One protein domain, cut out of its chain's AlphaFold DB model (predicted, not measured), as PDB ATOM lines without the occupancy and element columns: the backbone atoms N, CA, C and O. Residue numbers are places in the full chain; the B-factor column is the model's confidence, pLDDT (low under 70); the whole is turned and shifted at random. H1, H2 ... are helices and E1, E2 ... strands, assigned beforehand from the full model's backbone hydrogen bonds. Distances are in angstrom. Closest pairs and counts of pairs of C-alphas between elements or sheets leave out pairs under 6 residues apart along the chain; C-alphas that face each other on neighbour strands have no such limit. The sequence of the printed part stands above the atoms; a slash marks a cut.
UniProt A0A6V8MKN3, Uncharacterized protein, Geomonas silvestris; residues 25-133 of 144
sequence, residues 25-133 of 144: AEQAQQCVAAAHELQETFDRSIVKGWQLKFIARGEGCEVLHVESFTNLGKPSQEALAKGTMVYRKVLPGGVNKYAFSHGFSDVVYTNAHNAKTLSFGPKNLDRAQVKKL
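Overview. This is residues 25 to 133 of the 144 residues of an uncharacterized protein of Geomonas silvestris (UniProt A0A6V8MKN3). A twisted sheet of four strands makes the core, with the long helix H1 along its E1 edge and H2 and H4 packed over the same face. The short helix H5 covers part of the opposite face, and H3 lies off the sheet beyond H2. The printed part has 109 residues, with five named helices and four named strands in the order H1 E1 E2 H2 H3 H4 E3 E4 H5. The sheet's order is E1, E2, E3, E4, mixed; the class is mixed, helices and strands. The whole is compact and rounded, with a radius of gyration of the C-alphas of 12.6 A and spans of 34 by 27 by 20 A.

Along the chain. E1 is residues 52 to 57, 15.6 A long; E2 is 63 to 68, 16.0 A; E3 is 106 to 111, 16.7 A; E4 is 114 to 120, 18.3 A. H1, residues 25 to 43, is 27.1 A long from C-alpha 25 at (135.618, 135.165, 157.627) to C-alpha 43 at (157.067, 126.530, 171.711). H2 is residues 74 to 82, 12.2 A; H3 is 85 to 89; H4 is 94 to 101, 11.2 A; H5 is 127 to 132, ending at C-alpha 132 at (133.052, 133.467, 178.123).

Arrangement. E1 and E2 are an antiparallel hairpin, with N 53 and O 67 at 2.8 A. E2 and E3 are parallel, with N 66 and O 108 at 2.8 A; E2, H2 H3 H4, E3 form a strand-helix-strand unit, two parallel neighbour strands with helices between. E3 and E4 are an antiparallel hairpin, with N 109 and O 118 at 2.8 A. H1 is over E1 and along the strands, at a height over the sheet of 7.7 A; its closest C-alphas to E1 are those of Ala 35 and Phe 54, 5.4 A apart. H2 and H4 are on the same face as H1, at heights of 9.6 A and 9.3 A. They touch, the closest C-alphas being those of Lys 82 and Gly 94, 4.4 A apart, at a steep tilt of 45 degrees, the same way. H3 is not on the sheet; it and H2 touch only at the corner, and only just, with 3 pairs of C-alphas within 8 A, the closest Leu 80 and Tyr 87 at 5.8 A. H5 is on the opposite face, at a height of 8.2 A. Every O i to N i+4 pair is within hydrogen-bond range in H1, H2, H4 and H5; H3 has 0 of 1, and 2 of 2 O i to N i+3 pairs.

Size, cuts and confidence. The two C-alphas farthest apart, those of Ala 25 and Met 85, are 35.8 A apart. The printed part has no cut and no long link. Its mean pLDDT is 91.3, and no printed residue is under 70.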
ATOM      1  N   ALA A  25     135.164 136.545 157.492       77.50
ATOM      2  CA  ALA A  25     135.618 135.165 157.627       77.50
ATOM      3  C   ALA A  25     137.125 135.022 157.362       77.50
ATOM      4  O   ALA A  25     137.806 134.289 158.081       77.50
ATOM      5  N   GLU A  26     137.652 135.739 156.368       83.06
ATOM      6  CA  GLU A  26     139.080 135.740 156.051       83.06
ATOM      7  C   GLU A  26     139.905 136.360 157.185       83.06
ATOM      8  O   GLU A  26     140.884 135.765 157.636       83.06
ATOM      9  N   GLN A  27     139.463 137.493 157.735       85.44
ATOM     10  CA  GLN A  27     140.131 138.129 158.871       85.44
ATOM     11  C   GLN A  27     140.143 137.220 160.108       85.44
ATOM     12  O   GLN A  27     141.176 137.056 160.756       85.44
ATOM     13  N   ALA A  28     139.026 136.554 160.407       87.31
ATOM     14  CA  ALA A  28     138.959 135.593 161.503       87.31
ATOM     15  C   ALA A  28     139.955 134.430 161.319       87.31
ATOM     16  O   ALA A  28     140.600 134.001 162.281       87.31
ATOM     17  N   GLN A  29     140.121 133.936 160.087       88.75
ATOM     18  CA  GLN A  29     141.115 132.909 159.760       88.75
ATOM     19  C   GLN A  29     142.550 133.424 159.917       88.75
ATOM     20  O   GLN A  29     143.380 132.708 160.482       88.75
ATOM     21  N   GLN A  30     142.834 134.656 159.487       90.88
ATOM     22  CA  GLN A  30     144.139 135.299 159.665       90.88
ATOM     23  C   GLN A  30     144.497 135.436 161.150       90.88
ATOM     24  O   GLN A  30     145.589 135.039 161.549       90.88
ATOM     25  N   CYS A  31     143.564 135.884 161.996       93.12
ATOM     26  CA  CYS A  31     143.769 135.954 163.445       93.12
ATOM     27  C   CYS A  31     144.068 134.570 164.045       93.12
ATOM     28  O   CYS A  31     144.990 134.404 164.844       93.12
ATOM     29  N   VAL A  32     143.321 133.536 163.647       93.31
ATOM     30  CA  VAL A  32     143.567 132.164 164.124       93.31
ATOM     31  C   VAL A  32     144.944 131.656 163.690       93.31
ATOM     32  O   VAL A  32     145.650 131.061 164.508       93.31
ATOM     33  N   ALA A  33     145.344 131.904 162.442       93.00
ATOM     34  CA  ALA A  33     146.665 131.549 161.934       93.00
ATOM     35  C   ALA A  33     147.777 132.302 162.683       93.00
ATOM     36  O   ALA A  33     148.733 131.679 163.136       93.00
ATOM     37  N   ALA A  34     147.607 133.602 162.921       94.50
ATOM     38  CA  ALA A  34     148.556 134.426 163.663       94.50
ATOM     39  C   ALA A  34     148.720 133.960 165.123       94.50
ATOM     40  O   ALA A  34     149.834 133.928 165.647       94.50
ATOM     41  N   ALA A  35     147.634 133.544 165.785       95.19
ATOM     42  CA  ALA A  35     147.710 132.940 167.116       95.19
ATOM     43  C   ALA A  35     148.468 131.601 167.100       95.19
ATOM     44  O   ALA A  35     149.216 131.308 168.032       95.19
ATOM     45  N   HIS A  36     148.302 130.797 166.045       94.19
ATOM     46  CA  HIS A  36     149.039 129.546 165.869       94.19
ATOM     47  C   HIS A  36     150.534 129.788 165.617       94.19
ATOM     48  O   HIS A  36     151.371 129.121 166.216       94.19
ATOM     49  N   GLU A  37     150.885 130.772 164.794       94.56
ATOM     50  CA  GLU A  37     152.277 131.161 164.548       94.56
ATOM     51  C   GLU A  37     152.969 131.652 165.827       94.56
ATOM     52  O   GLU A  37     154.099 131.250 166.118       94.56
ATOM     53  N   LEU A  38     152.276 132.449 166.651       94.88
ATOM     54  CA  LEU A  38     152.767 132.816 167.982       94.88
ATOM     55  C   LEU A  38     153.010 131.577 168.842       94.88
ATOM     56  O   LEU A  38     154.062 131.464 169.469       94.88
ATOM     57  N   GLN A  39     152.063 130.638 168.857       94.69
ATOM     58  CA  GLN A  39     152.217 129.392 169.600       94.69
ATOM     59  C   GLN A  39     153.487 128.643 169.173       94.69
ATOM     60  O   GLN A  39     154.331 128.351 170.017       94.69
ATOM     61  N   GLU A  40     153.670 128.407 167.875       93.69
ATOM     62  CA  GLU A  40     154.847 127.708 167.349       93.69
ATOM     63  C   GLU A  40     156.156 128.447 167.642       93.69
ATOM     64  O   GLU A  40     157.148 127.823 168.027       93.69
ATOM     65  N   THR A  41     156.156 129.774 167.498       93.94
ATOM     66  CA  THR A  41     157.319 130.623 167.779       93.94
ATOM     67  C   THR A  41     157.769 130.450 169.223       93.94
ATOM     68  O   THR A  41     158.950 130.221 169.488       93.94
ATOM     69  N   PHE A  42     156.835 130.514 170.170       93.44
ATOM     70  CA  PHE A  42     157.145 130.396 171.591       93.44
ATOM     71  C   PHE A  42     157.465 128.955 172.008       93.44
ATOM     72  O   PHE A  42     158.389 128.762 172.803       93.44
ATOM     73  N   ASP A  43     156.808 127.949 171.430       92.31
ATOM     74  CA  ASP A  43     157.067 126.530 171.711       92.31
ATOM     75  C   ASP A  43     158.454 126.076 171.225       92.31
ATOM     76  O   ASP A  43     159.085 125.210 171.837       92.31
ATOM     77  N   ARG A  44     158.975 126.696 170.159       91.81
ATOM     78  CA  ARG A  44     160.334 126.451 169.638       91.81
ATOM     79  C   ARG A  44     161.401 127.342 170.275       91.81
ATOM     80  O   ARG A  44     162.585 127.189 169.982       91.81
ATOM     81  N   SER A  45     161.007 128.266 171.146       92.56
ATOM     82  CA  SER A  45     161.913 129.253 171.725       92.56
ATOM     83  C   SER A  45     162.581 128.796 173.025       92.56
ATOM     84  O   SER A  45     162.232 127.789 173.647       92.56
ATOM     85  N   ILE A  46     163.503 129.629 173.504       86.81
ATOM     86  CA  ILE A  46     164.132 129.503 174.824       86.81
ATOM     87  C   ILE A  46     163.147 129.629 176.000       86.81
ATOM     88  O   ILE A  46     163.493 129.241 177.111       86.81
ATOM     89  N   VAL A  47     161.925 130.133 175.777       85.94
ATOM     90  CA  VAL A  47     160.891 130.270 176.821       85.94
ATOM     91  C   VAL A  47     159.808 129.183 176.764       85.94
ATOM     92  O   VAL A  47     158.807 129.287 177.469       85.94
ATOM     93  N   LYS A  48     160.002 128.107 175.989       84.00
ATOM     94  CA  LYS A  48     159.037 126.996 175.841       84.00
ATOM     95  C   LYS A  48     158.539 126.388 177.162       84.00
ATOM     96  O   LYS A  48     157.397 125.952 177.267       84.00
ATOM     97  N   GLY A  49     159.371 126.398 178.208       78.00
ATOM     98  CA  GLY A  49     159.014 125.892 179.540       78.00
ATOM     99  C   GLY A  49     157.968 126.733 180.278       78.00
ATOM    100  O   GLY A  49     157.477 126.318 181.322       78.00
ATOM    101  N   TRP A  50     157.615 127.914 179.760       78.56
ATOM    102  CA  TRP A  50     156.665 128.827 180.399       78.56
ATOM    103  C   TRP A  50     155.206 128.502 180.092       78.56
ATOM    104  O   TRP A  50     154.322 129.120 180.690       78.56
ATOM    105  N   GLN A  51     154.970 127.501 179.232       87.00
ATOM    106  CA  GLN A  51     153.654 126.958 178.905       87.00
ATOM    107  C   GLN A  51     152.667 128.089 178.596       87.00
ATOM    108  O   GLN A  51     151.714 128.330 179.335       87.00
ATOM    109  N   LEU A  52     152.954 128.848 177.544       91.81
ATOM    110  CA  LEU A  52     152.070 129.901 177.057       91.81
ATOM    111  C   LEU A  52     151.083 129.296 176.062       91.81
ATOM    112  O   LEU A  52     151.473 128.480 175.229       91.81
ATOM    113  N   LYS A  53     149.814 129.699 176.137       94.06
ATOM    114  CA  LYS A  53     148.806 129.399 175.120       94.06
ATOM    115  C   LYS A  53     148.298 130.674 174.478       94.06
ATOM    116  O   LYS A  53     147.803 131.553 175.179       94.06
ATOM    117  N   PHE A  54     148.354 130.729 173.156       95.19
ATOM    118  CA  PHE A  54     147.837 131.832 172.350       95.19
ATOM    119  C   PHE A  54     146.537 131.393 171.680       95.19
ATOM    120  O   PHE A  54     146.486 130.391 170.969       95.19
ATOM    121  N   ILE A  55     145.442 132.090 171.975       94.81
ATOM    122  CA  ILE A  55     144.101 131.671 171.572       94.81
ATOM    123  C   ILE A  55     143.340 132.874 171.028       94.81
ATOM    124  O   ILE A  55     143.030 133.792 171.780       94.81
ATOM    125  N   ALA A  56     142.962 132.830 169.752       95.50
ATOM    126  CA  ALA A  56     142.008 133.783 169.200       95.50
ATOM    127  C   ALA A  56     140.596 133.511 169.758       95.50
ATOM    128  O   ALA A  56     140.135 132.362 169.823       95.50
ATOM    129  N   ARG A  57     139.918 134.565 170.206       94.88
ATOM    130  CA  ARG A  57     138.583 134.535 170.811       94.88
ATOM    131  C   ARG A  57     137.740 135.710 170.329       94.88
ATOM    132  O   ARG A  57     138.274 136.704 169.855       94.88
ATOM    133  N   GLY A  58     136.432 135.596 170.516       92.56
ATOM    134  CA  GLY A  58     135.458 136.597 170.083       92.56
ATOM    135  C   GLY A  58     134.598 136.077 168.938       92.56
ATOM    136  O   GLY A  58     134.793 134.957 168.463       92.56
ATOM    137  N   GLU A  59     133.610 136.867 168.533       87.50
ATOM    138  CA  GLU A  59     132.727 136.505 167.420       87.50
ATOM    139  C   GLU A  59     133.453 136.605 166.073       87.50
ATOM    140  O   GLU A  59     133.241 135.752 165.213       87.50
ATOM    141  N   GLY A  60     134.363 137.576 165.934       88.00
ATOM    142  CA  GLY A  60     135.225 137.780 164.768       88.00
ATOM    143  C   GLY A  60     136.679 137.365 164.998       88.00
ATOM    144  O   GLY A  60     137.548 137.723 164.210       88.00
ATOM    145  N   CYS A  61     136.965 136.622 166.074       92.31
ATOM    146  CA  CYS A  61     138.325 136.231 166.466       92.31
ATOM    147  C   CYS A  61     139.264 137.414 166.742       92.31
ATOM    148  O   CYS A  61     140.481 137.298 166.603       92.31
ATOM    149  N   GLU A  62     138.697 138.542 167.161       93.94
ATOM    150  CA  GLU A  62     139.378 139.822 167.324       93.94
ATOM    151  C   GLU A  62     140.159 139.955 168.642       93.94
ATOM    152  O   GLU A  62     140.951 140.879 168.804       93.94
ATOM    153  N   VAL A  63     139.969 139.033 169.591       96.50
ATOM    154  CA  VAL A  63     140.639 139.056 170.898       96.50
ATOM    155  C   VAL A  63     141.719 137.982 170.961       96.50
ATOM    156  O   VAL A  63     141.422 136.787 170.915       96.50
ATOM    157  N   LEU A  64     142.975 138.381 171.155       97.44
ATOM    158  CA  LEU A  64     144.061 137.453 171.457       97.44
ATOM    159  C   LEU A  64     144.112 137.187 172.964       97.44
ATOM    160  O   LEU A  64     144.510 138.038 173.757       97.44
ATOM    161  N   HIS A  65     143.750 135.978 173.371       96.38
ATOM    162  CA  HIS A  65     143.902 135.511 174.743       96.38
ATOM    163  C   HIS A  65     145.228 134.766 174.915       96.38
ATOM    164  O   HIS A  65     145.434 133.706 174.323       96.38
ATOM    165  N   VAL A  66     146.100 135.309 175.760       95.56
ATOM    166  CA  VAL A  66     147.395 134.741 176.132       95.56
ATOM    167  C   VAL A  66     147.285 134.163 177.542       95.56
ATOM    168  O   VAL A  66     147.221 134.900 178.521       95.56
ATOM    169  N   GLU A  67     147.244 132.840 177.663       93.19
ATOM    170  CA  GLU A  67     147.138 132.148 178.952       93.19
ATOM    171  C   GLU A  67     148.490 131.550 179.350       93.19
ATOM    172  O   GLU A  67     149.041 130.725 178.623       93.19
ATOM    173  N   SER A  68     149.027 131.943 180.506       91.50
ATOM    174  CA  SER A  68     150.248 131.354 181.062       91.50
ATOM    175  C   SER A  68     149.929 130.284 182.107       91.50
ATOM    176  O   SER A  68     149.211 130.554 183.070       91.50
ATOM    177  N   PHE A  69     150.513 129.093 181.964       87.38
ATOM    178  CA  PHE A  69     150.416 128.007 182.956       87.38
ATOM    179  C   PHE A  69     151.621 127.958 183.899       87.38
ATOM    180  O   PHE A  69     151.681 127.146 184.809       87.38
ATOM    181  N   THR A  70     152.577 128.863 183.728       85.12
ATOM    182  CA  THR A  70     153.535 129.195 184.783       85.12
ATOM    183  C   THR A  70     153.048 130.417 185.544       85.12
ATOM    184  O   THR A  70     152.311 131.250 185.004       85.12
ATOM    185  N   ASN A  71     153.439 130.534 186.819       81.81
ATOM    186  CA  ASN A  71     153.077 131.691 187.628       81.81
ATOM    187  C   ASN A  71     153.886 132.928 187.198       81.81
ATOM    188  O   ASN A  71     154.823 133.349 187.872       81.81
ATOM    189  N   LEU A  72     153.537 133.497 186.044       82.44
ATOM    190  CA  LEU A  72     154.106 134.744 185.565       82.44
ATOM    191  C   LEU A  72     153.513 135.896 186.373       82.44
ATOM    192  O   LEU A  72     152.301 136.132 186.361       82.44
ATOM    193  N   GLY A  73     154.382 136.610 187.087       84.38
ATOM    194  CA  GLY A  73     154.029 137.873 187.719       84.38
ATOM    195  C   GLY A  73     153.738 138.958 186.679       84.38
ATOM    196  O   GLY A  73     154.117 138.845 185.511       84.38
ATOM    197  N   LYS A  74     153.111 140.051 187.131       87.19
ATOM    198  CA  LYS A  74     152.804 141.222 186.292       87.19
ATOM    199  C   LYS A  74     154.023 141.730 185.491       87.19
ATOM    200  O   LYS A  74     153.859 141.936 184.293       87.19
ATOM    201  N   PRO A  75     155.246 141.837 186.063       90.06
ATOM    202  CA  PRO A  75     156.414 142.284 185.298       90.06
ATOM    203  C   PRO A  75     156.766 141.361 184.123       90.06
ATOM    204  O   PRO A  75     157.101 141.835 183.039       90.06
ATOM    205  N   SER A  76     156.650 140.042 184.303       89.25
ATOM    206  CA  SER A  76     156.919 139.071 183.238       89.25
ATOM    207  C   SER A  76     155.862 139.133 182.135       89.25
ATOM    208  O   SER A  76     156.206 139.076 180.958       89.25
ATOM    209  N   GLN A  77     154.586 139.316 182.494       90.50
ATOM    210  CA  GLN A  77     153.511 139.520 181.518       90.50
ATOM    211  C   GLN A  77     153.696 140.824 180.728       90.50
ATOM    212  O   GLN A  77     153.553 140.825 179.509       90.50
ATOM    213  N   GLU A  78     154.082 141.921 181.384       93.06
ATOM    214  CA  GLU A  78     154.401 143.182 180.702       93.06
ATOM    215  C   GLU A  78     155.605 143.040 179.766       93.06
ATOM    216  O   GLU A  78     155.614 143.599 178.665       93.06
ATOM    217  N   ALA A  79     156.612 142.267 180.171       93.19
ATOM    218  CA  ALA A  79     157.774 142.007 179.340       93.19
ATOM    219  C   ALA A  79     157.454 141.131 178.125       93.19
ATOM    220  O   ALA A  79     157.977 141.405 177.046       93.19
ATOM    221  N   LEU A  80     156.562 140.147 178.268       93.81
ATOM    222  CA  LEU A  80     156.008 139.378 177.154       93.81
ATOM    223  C   LEU A  80     155.228 140.289 176.195       93.81
ATOM    224  O   LEU A  80     155.444 140.255 174.982       93.81
ATOM    225  N   ALA A  81     154.371 141.151 176.747       94.50
ATOM    226  CA  ALA A  81     153.534 142.061 175.978       94.50
ATOM    227  C   ALA A  81     154.356 143.049 175.139       94.50
ATOM    228  O   ALA A  81     154.049 143.263 173.966       94.50
ATOM    229  N   LYS A  82     155.423 143.611 175.720       94.88
ATOM    230  CA  LYS A  82     156.295 144.613 175.082       94.88
ATOM    231  C   LYS A  82     157.517 144.019 174.367       94.88
ATOM    232  O   LYS A  82     158.242 144.751 173.702       94.88
ATOM    233  N   GLY A  83     157.781 142.721 174.524       92.81
ATOM    234  CA  GLY A  83     158.947 142.057 173.935       92.81
ATOM    235  C   GLY A  83     160.261 142.560 174.523       92.81
ATOM    236  O   GLY A  83     161.167 142.945 173.788       92.81
ATOM    237  N   THR A  84     160.359 142.590 175.853       93.44
ATOM    238  CA  THR A  84     161.577 142.975 176.588       93.44
ATOM    239  C   THR A  84     162.213 141.762 177.275       93.44
ATOM    240  O   THR A  84     161.702 140.647 177.186       93.44
ATOM    241  N   MET A  85     163.363 141.940 177.936       90.25
ATOM    242  CA  MET A  85     164.125 140.845 178.554       90.25
ATOM    243  C   MET A  85     164.405 139.696 177.561       90.25
ATOM    244  O   MET A  85     164.747 139.932 176.400       90.25
ATOM    245  N   VAL A  86     164.257 138.446 178.006       89.25
ATOM    246  CA  VAL A  86     164.421 137.245 177.182       89.25
ATOM    247  C   VAL A  86     163.414 137.181 176.025       89.25
ATOM    248  O   VAL A  86     163.749 136.668 174.960       89.25
ATOM    249  N   TYR A  87     162.223 137.777 176.180       89.62
ATOM    250  CA  TYR A  87     161.175 137.771 175.155       89.62
ATOM    251  C   TYR A  87     161.566 138.555 173.902       89.62
ATOM    252  O   TYR A  87     161.146 138.186 172.810       89.62
ATOM    253  N   ARG A  88     162.426 139.579 174.024       93.69
ATOM    254  CA  ARG A  88     162.940 140.337 172.869       93.69
ATOM    255  C   ARG A  88     163.649 139.440 171.855       93.69
ATOM    256  O   ARG A  88     163.605 139.723 170.663       93.69
ATOM    257  N   LYS A  89     164.322 138.386 172.331       92.12
ATOM    258  CA  LYS A  89     165.036 137.421 171.481       92.12
ATOM    259  C   LYS A  89     164.090 136.461 170.757       92.12
ATOM    260  O   LYS A  89     164.507 135.836 169.794       92.12
ATOM    261  N   VAL A  90     162.858 136.325 171.247       92.75
ATOM    262  CA  VAL A  90     161.838 135.419 170.703       92.75
ATOM    263  C   VAL A  90     160.932 136.165 169.734       92.75
ATOM    264  O   VAL A  90     160.761 135.734 168.603       92.75
ATOM    265  N   LEU A  91     160.392 137.306 170.168       93.31
ATOM    266  CA  LEU A  91     159.514 138.144 169.364       93.31
ATOM    267  C   LEU A  91     159.870 139.624 169.572       93.31
ATOM    268  O   LEU A  91     159.396 140.256 170.527       93.31
ATOM    269  N   PRO A  92     160.725 140.201 168.708       91.94
ATOM    270  CA  PRO A  92     161.078 141.613 168.777       91.94
ATOM    271  C   PRO A  92     159.838 142.515 168.697       91.94
ATOM    272  O   PRO A  92     159.058 142.446 167.753       91.94
ATOM    273  N   GLY A  93     159.658 143.387 169.691       90.81
ATOM    274  CA  GLY A  93     158.485 144.267 169.793       90.81
ATOM    275  C   GLY A  93     157.284 143.658 170.525       90.81
ATOM    276  O   GLY A  93     156.347 144.385 170.847       90.81
ATOM    277  N   GLY A  94     157.346 142.368 170.861       95.50
ATOM    278  CA  GLY A  94     156.411 141.724 171.773       95.50
ATOM    279  C   GLY A  94     155.093 141.302 171.153       95.50
ATOM    280  O   GLY A  94     154.765 141.607 170.005       95.50
ATOM    281  N   VAL A  95     154.323 140.584 171.967       96.62
ATOM    282  CA  VAL A  95     153.058 139.985 171.541       96.62
ATOM    283  C   VAL A  95     152.026 141.056 171.195       96.62
ATOM    284  O   VAL A  95     151.290 140.873 170.235       96.62
ATOM    285  N   ASN A  96     152.005 142.204 171.885       96.81
ATOM    286  CA  ASN A  96     151.045 143.269 171.573       96.81
ATOM    287  C   ASN A  96     151.273 143.852 170.179       96.81
ATOM    288  O   ASN A  96     150.325 143.975 169.410       96.81
ATOM    289  N   LYS A  97     152.521 144.203 169.843       96.88
ATOM    290  CA  LYS A  97     152.833 144.779 168.529       96.88
ATOM    291  C   LYS A  97     152.456 143.807 167.414       96.88
ATOM    292  O   LYS A  97     151.830 144.219 166.445       96.88
ATOM    293  N   TYR A  98     152.809 142.536 167.590       96.75
ATOM    294  CA  TYR A  98     152.458 141.481 166.649       96.75
ATOM    295  C   TYR A  98     150.941 141.300 166.530       96.75
ATOM    296  O   TYR A  98     150.414 141.236 165.429       96.75
ATOM    297  N   ALA A  99     150.217 141.239 167.647       96.50
ATOM    298  CA  ALA A  99     148.777 141.021 167.630       96.50
ATOM    299  C   ALA A  99     148.035 142.172 166.935       96.50
ATOM    300  O   ALA A  99     147.241 141.937 166.026       96.50
ATOM    301  N   PHE A 100     148.340 143.422 167.285       95.56
ATOM    302  CA  PHE A 100     147.685 144.573 166.660       95.56
ATOM    303  C   PHE A 100     148.000 144.687 165.161       95.56
ATOM    304  O   PHE A 100     147.138 145.103 164.394       95.56
ATOM    305  N   SER A 101     149.190 144.268 164.708       94.56
ATOM    306  CA  SER A 101     149.496 144.222 163.271       94.56
ATOM    307  C   SER A 101     148.790 143.085 162.527       94.56
ATOM    308  O   SER A 101     148.709 143.136 161.306       94.56
ATOM    309  N   HIS A 102     148.283 142.076 163.242       93.94
ATOM    310  CA  HIS A 102     147.563 140.920 162.694       93.94
ATOM    311  C   HIS A 102     146.044 141.003 162.911       93.94
ATOM    312  O   HIS A 102     145.355 139.989 162.878       93.94
ATOM    313  N   GLY A 103     145.513 142.209 163.134       91.44
ATOM    314  CA  GLY A 103     144.068 142.454 163.131       91.44
ATOM    315  C   GLY A 103     143.342 142.147 164.441       91.44
ATOM    316  O   GLY A 103     142.118 142.266 164.483       91.44
ATOM    317  N   PHE A 104     144.056 141.806 165.517       95.31
ATOM    318  CA  PHE A 104     143.450 141.722 166.845       95.31
ATOM    319  C   PHE A 104     143.142 143.127 167.379       95.31
ATOM    320  O   PHE A 104     144.003 144.002 167.338       95.31
ATOM    321  N   SER A 105     141.938 143.344 167.912       94.94
ATOM    322  CA  SER A 105     141.544 144.604 168.561       94.94
ATOM    323  C   SER A 105     141.943 144.656 170.031       94.94
ATOM    324  O   SER A 105     142.153 145.736 170.579       94.94
ATOM    325  N   ASP A 106     142.046 143.491 170.672       96.69
ATOM    326  CA  ASP A 106     142.334 143.360 172.095       96.69
ATOM    327  C   ASP A 106     143.301 142.200 172.350       96.69
ATOM    328  O   ASP A 106     143.225 141.142 171.726       96.69
ATOM    329  N   VAL A 107     144.188 142.377 173.327       97.31
ATOM    330  CA  VAL A 107     145.113 141.354 173.815       97.31
ATOM    331  C   VAL A 107     144.948 141.224 175.320       97.31
ATOM    332  O   VAL A 107     145.061 142.199 176.063       97.31
ATOM    333  N   VAL A 108     144.680 140.011 175.790       96.38
ATOM    334  CA  VAL A 108     144.373 139.732 177.195       96.38
ATOM    335  C   VAL A 108     145.313 138.659 177.712       96.38
ATOM    336  O   VAL A 108     145.278 137.521 177.252       96.38
ATOM    337  N   TYR A 109     146.116 139.007 178.710       94.94
ATOM    338  CA  TYR A 109     147.012 138.093 179.403       94.94
ATOM    339  C   TYR A 109     146.347 137.608 180.679       94.94
ATOM    340  O   TYR A 109     145.998 138.409 181.548       94.94
ATOM    341  N   THR A 110     146.204 136.296 180.814       92.94
ATOM    342  CA  THR A 110     145.733 135.662 182.042       92.94
ATOM    343  C   THR A 110     146.743 134.635 182.521       92.94
ATOM    344  O   THR A 110     147.590 134.148 181.771       92.94
ATOM    345  N   ASN A 111     146.663 134.307 183.803       89.75
ATOM    346  CA  ASN A 111     147.471 133.266 184.410       89.75
ATOM    347  C   ASN A 111     146.541 132.165 184.923       89.75
ATOM    348  O   ASN A 111     145.509 132.437 185.543       89.75
ATOM    349  N   ALA A 112     146.878 130.907 184.653       85.69
ATOM    350  CA  ALA A 112     146.070 129.770 185.067       85.69
ATOM    351  C   ALA A 112     145.897 129.729 186.596       85.69
ATOM    352  O   ALA A 112     144.793 129.459 187.080       85.69
ATOM    353  N   HIS A 113     146.953 130.094 187.330       82.00
ATOM    354  CA  HIS A 113     147.090 129.952 188.779       82.00
ATOM    355  C   HIS A 113     146.647 131.171 189.589       82.00
ATOM    356  O   HIS A 113     146.559 131.081 190.810       82.00
ATOM    357  N   ASN A 114     146.371 132.314 188.957       82.06
ATOM    358  CA  ASN A 114     145.907 133.496 189.678       82.06
ATOM    359  C   ASN A 114     144.814 134.255 188.908       82.06
ATOM    360  O   ASN A 114     144.568 134.029 187.725       82.06
ATOM    361  N   ALA A 115     144.089 135.128 189.604       79.00
ATOM    362  CA  ALA A 115     143.019 135.922 189.003       79.00
ATOM    363  C   ALA A 115     143.529 137.193 188.298       79.00
ATOM    364  O   ALA A 115     142.718 137.983 187.824       79.00
ATOM    365  N   LYS A 116     144.850 137.424 188.248       83.12
ATOM    366  CA  LYS A 116     145.399 138.646 187.660       83.12
ATOM    367  C   LYS A 116     145.275 138.583 186.143       83.12
ATOM    368  O   LYS A 116     145.665 137.598 185.510       83.12
ATOM    369  N   THR A 117     144.776 139.680 185.595       90.75
ATOM    370  CA  THR A 117     144.632 139.891 184.162       90.75
ATOM    371  C   THR A 117     145.324 141.186 183.786       90.75
ATOM    372  O   THR A 117     145.275 142.166 184.530       90.75
ATOM    373  N   LEU A 118     145.959 141.185 182.623       93.94
ATOM    374  CA  LEU A 118     146.465 142.385 181.982       93.94
ATOM    375  C   LEU A 118     145.801 142.476 180.610       93.94
ATOM    376  O   LEU A 118     145.960 141.573 179.794       93.94
ATOM    377  N   SER A 119     145.027 143.530 180.376       94.25
ATOM    378  CA  SER A 119     144.320 143.742 179.114       94.25
ATOM    379  C   SER A 119     144.887 144.959 178.398       94.25
ATOM    380  O   SER A 119     145.197 145.974 179.022       94.25
ATOM    381  N   PHE A 120     145.033 144.840 177.085       94.19
ATOM    382  CA  PHE A 120     145.401 145.921 176.188       94.19
ATOM    383  C   PHE A 120     144.390 145.960 175.056       94.19
ATOM    384  O   PHE A 120     144.202 144.959 174.371       94.19
ATOM    385  N   GLY A 121     143.768 147.111 174.851       92.62
ATOM    386  CA  GLY A 121     142.699 147.272 173.875       92.62
ATOM    387  C   GLY A 121     141.495 147.986 174.487       92.62
ATOM    388  O   GLY A 121     141.467 148.239 175.697       92.62
ATOM    389  N   PRO A 122     140.521 148.366 173.654       89.62
ATOM    390  CA  PRO A 122     139.392 149.187 174.070       89.62
ATOM    391  C   PRO A 122     138.443 148.472 175.037       89.62
ATOM    392  O   PRO A 122     137.775 149.138 175.824       89.62
ATOM    393  N   LYS A 123     138.362 147.134 175.004       88.75
ATOM    394  CA  LYS A 123     137.360 146.387 175.778       88.75
ATOM    395  C   LYS A 123     137.761 146.159 177.238       88.75
ATOM    396  O   LYS A 123     136.895 145.796 178.028       88.75
ATOM    397  N   ASN A 124     139.041 146.350 177.588       90.19
ATOM    398  CA  ASN A 124     139.612 146.144 178.930       90.19
ATOM    399  C   ASN A 124     139.045 144.900 179.650       90.19
ATOM    400  O   ASN A 124     138.455 144.988 180.728       90.19
ATOM    401  N   LEU A 125     139.165 143.742 178.996       91.69
ATOM    402  CA  LEU A 125     138.510 142.504 179.413       91.69
ATOM    403  C   LEU A 125     139.213 141.847 180.605       91.69
ATOM    404  O   LEU A 125     140.437 141.695 180.623       91.69
ATOM    405  N   ASP A 126     138.424 141.345 181.552       91.69
ATOM    406  CA  ASP A 126     138.900 140.497 182.642       91.69
ATOM    407  C   ASP A 126     138.962 138.999 182.260       91.69
ATOM    408  O   ASP A 126     138.579 138.563 181.166       91.69
ATOM    409  N   ARG A 127     139.460 138.164 183.186       89.62
ATOM    410  CA  ARG A 127     139.594 136.710 182.971       89.62
ATOM    411  C   ARG A 127     138.247 136.011 182.773       89.62
ATOM    412  O   ARG A 127     138.174 135.037 182.023       89.62
ATOM    413  N   ALA A 128     137.198 136.436 183.472       91.31
ATOM    414  CA  ALA A 128     135.887 135.806 183.382       91.31
ATOM    415  C   ALA A 128     135.226 136.133 182.039       91.31
ATOM    416  O   ALA A 128     134.695 135.238 181.380       91.31
ATOM    417  N   GLN A 129     135.319 137.386 181.602       93.06
ATOM    418  CA  GLN A 129     134.829 137.854 180.312       93.06
ATOM    419  C   GLN A 129     135.550 137.142 179.165       93.06
ATOM    420  O   GLN A 129     134.890 136.549 178.313       93.06
ATOM    421  N   VAL A 130     136.888 137.087 179.179       92.56
ATOM    422  CA  VAL A 130     137.646 136.445 178.091       92.56
ATOM    423  C   VAL A 130     137.361 134.942 177.986       92.56
ATOM    424  O   VAL A 130     137.346 134.385 176.889       92.56
ATOM    425  N   LYS A 131     137.088 134.267 179.111       89.94
ATOM    426  CA  LYS A 131     136.725 132.842 179.124       89.94
ATOM    427  C   LYS A 131     135.330 132.577 178.563       89.94
ATOM    428  O   LYS A 131     135.134 131.512 177.982       89.94
ATOM    429  N   LYS A 132     134.399 133.526 178.715       93.25
ATOM    430  CA  LYS A 132     133.052 133.467 178.123       93.25
ATOM    431  C   LYS A 132     133.073 133.689 176.610       93.25
ATOM    432  O   LYS A 132     132.181 133.198 175.927       93.25
ATOM    433  N   LEU A 133     134.083 134.386 176.080       93.69
ATOM    434  CA  LEU A 133     134.224 134.564 174.636       93.69
ATOM    435  C   LEU A 133     134.442 133.223 173.935       93.69
ATOM    436  O   LEU A 133     135.274 132.404 174.353       93.69
TER     437      LEU A 133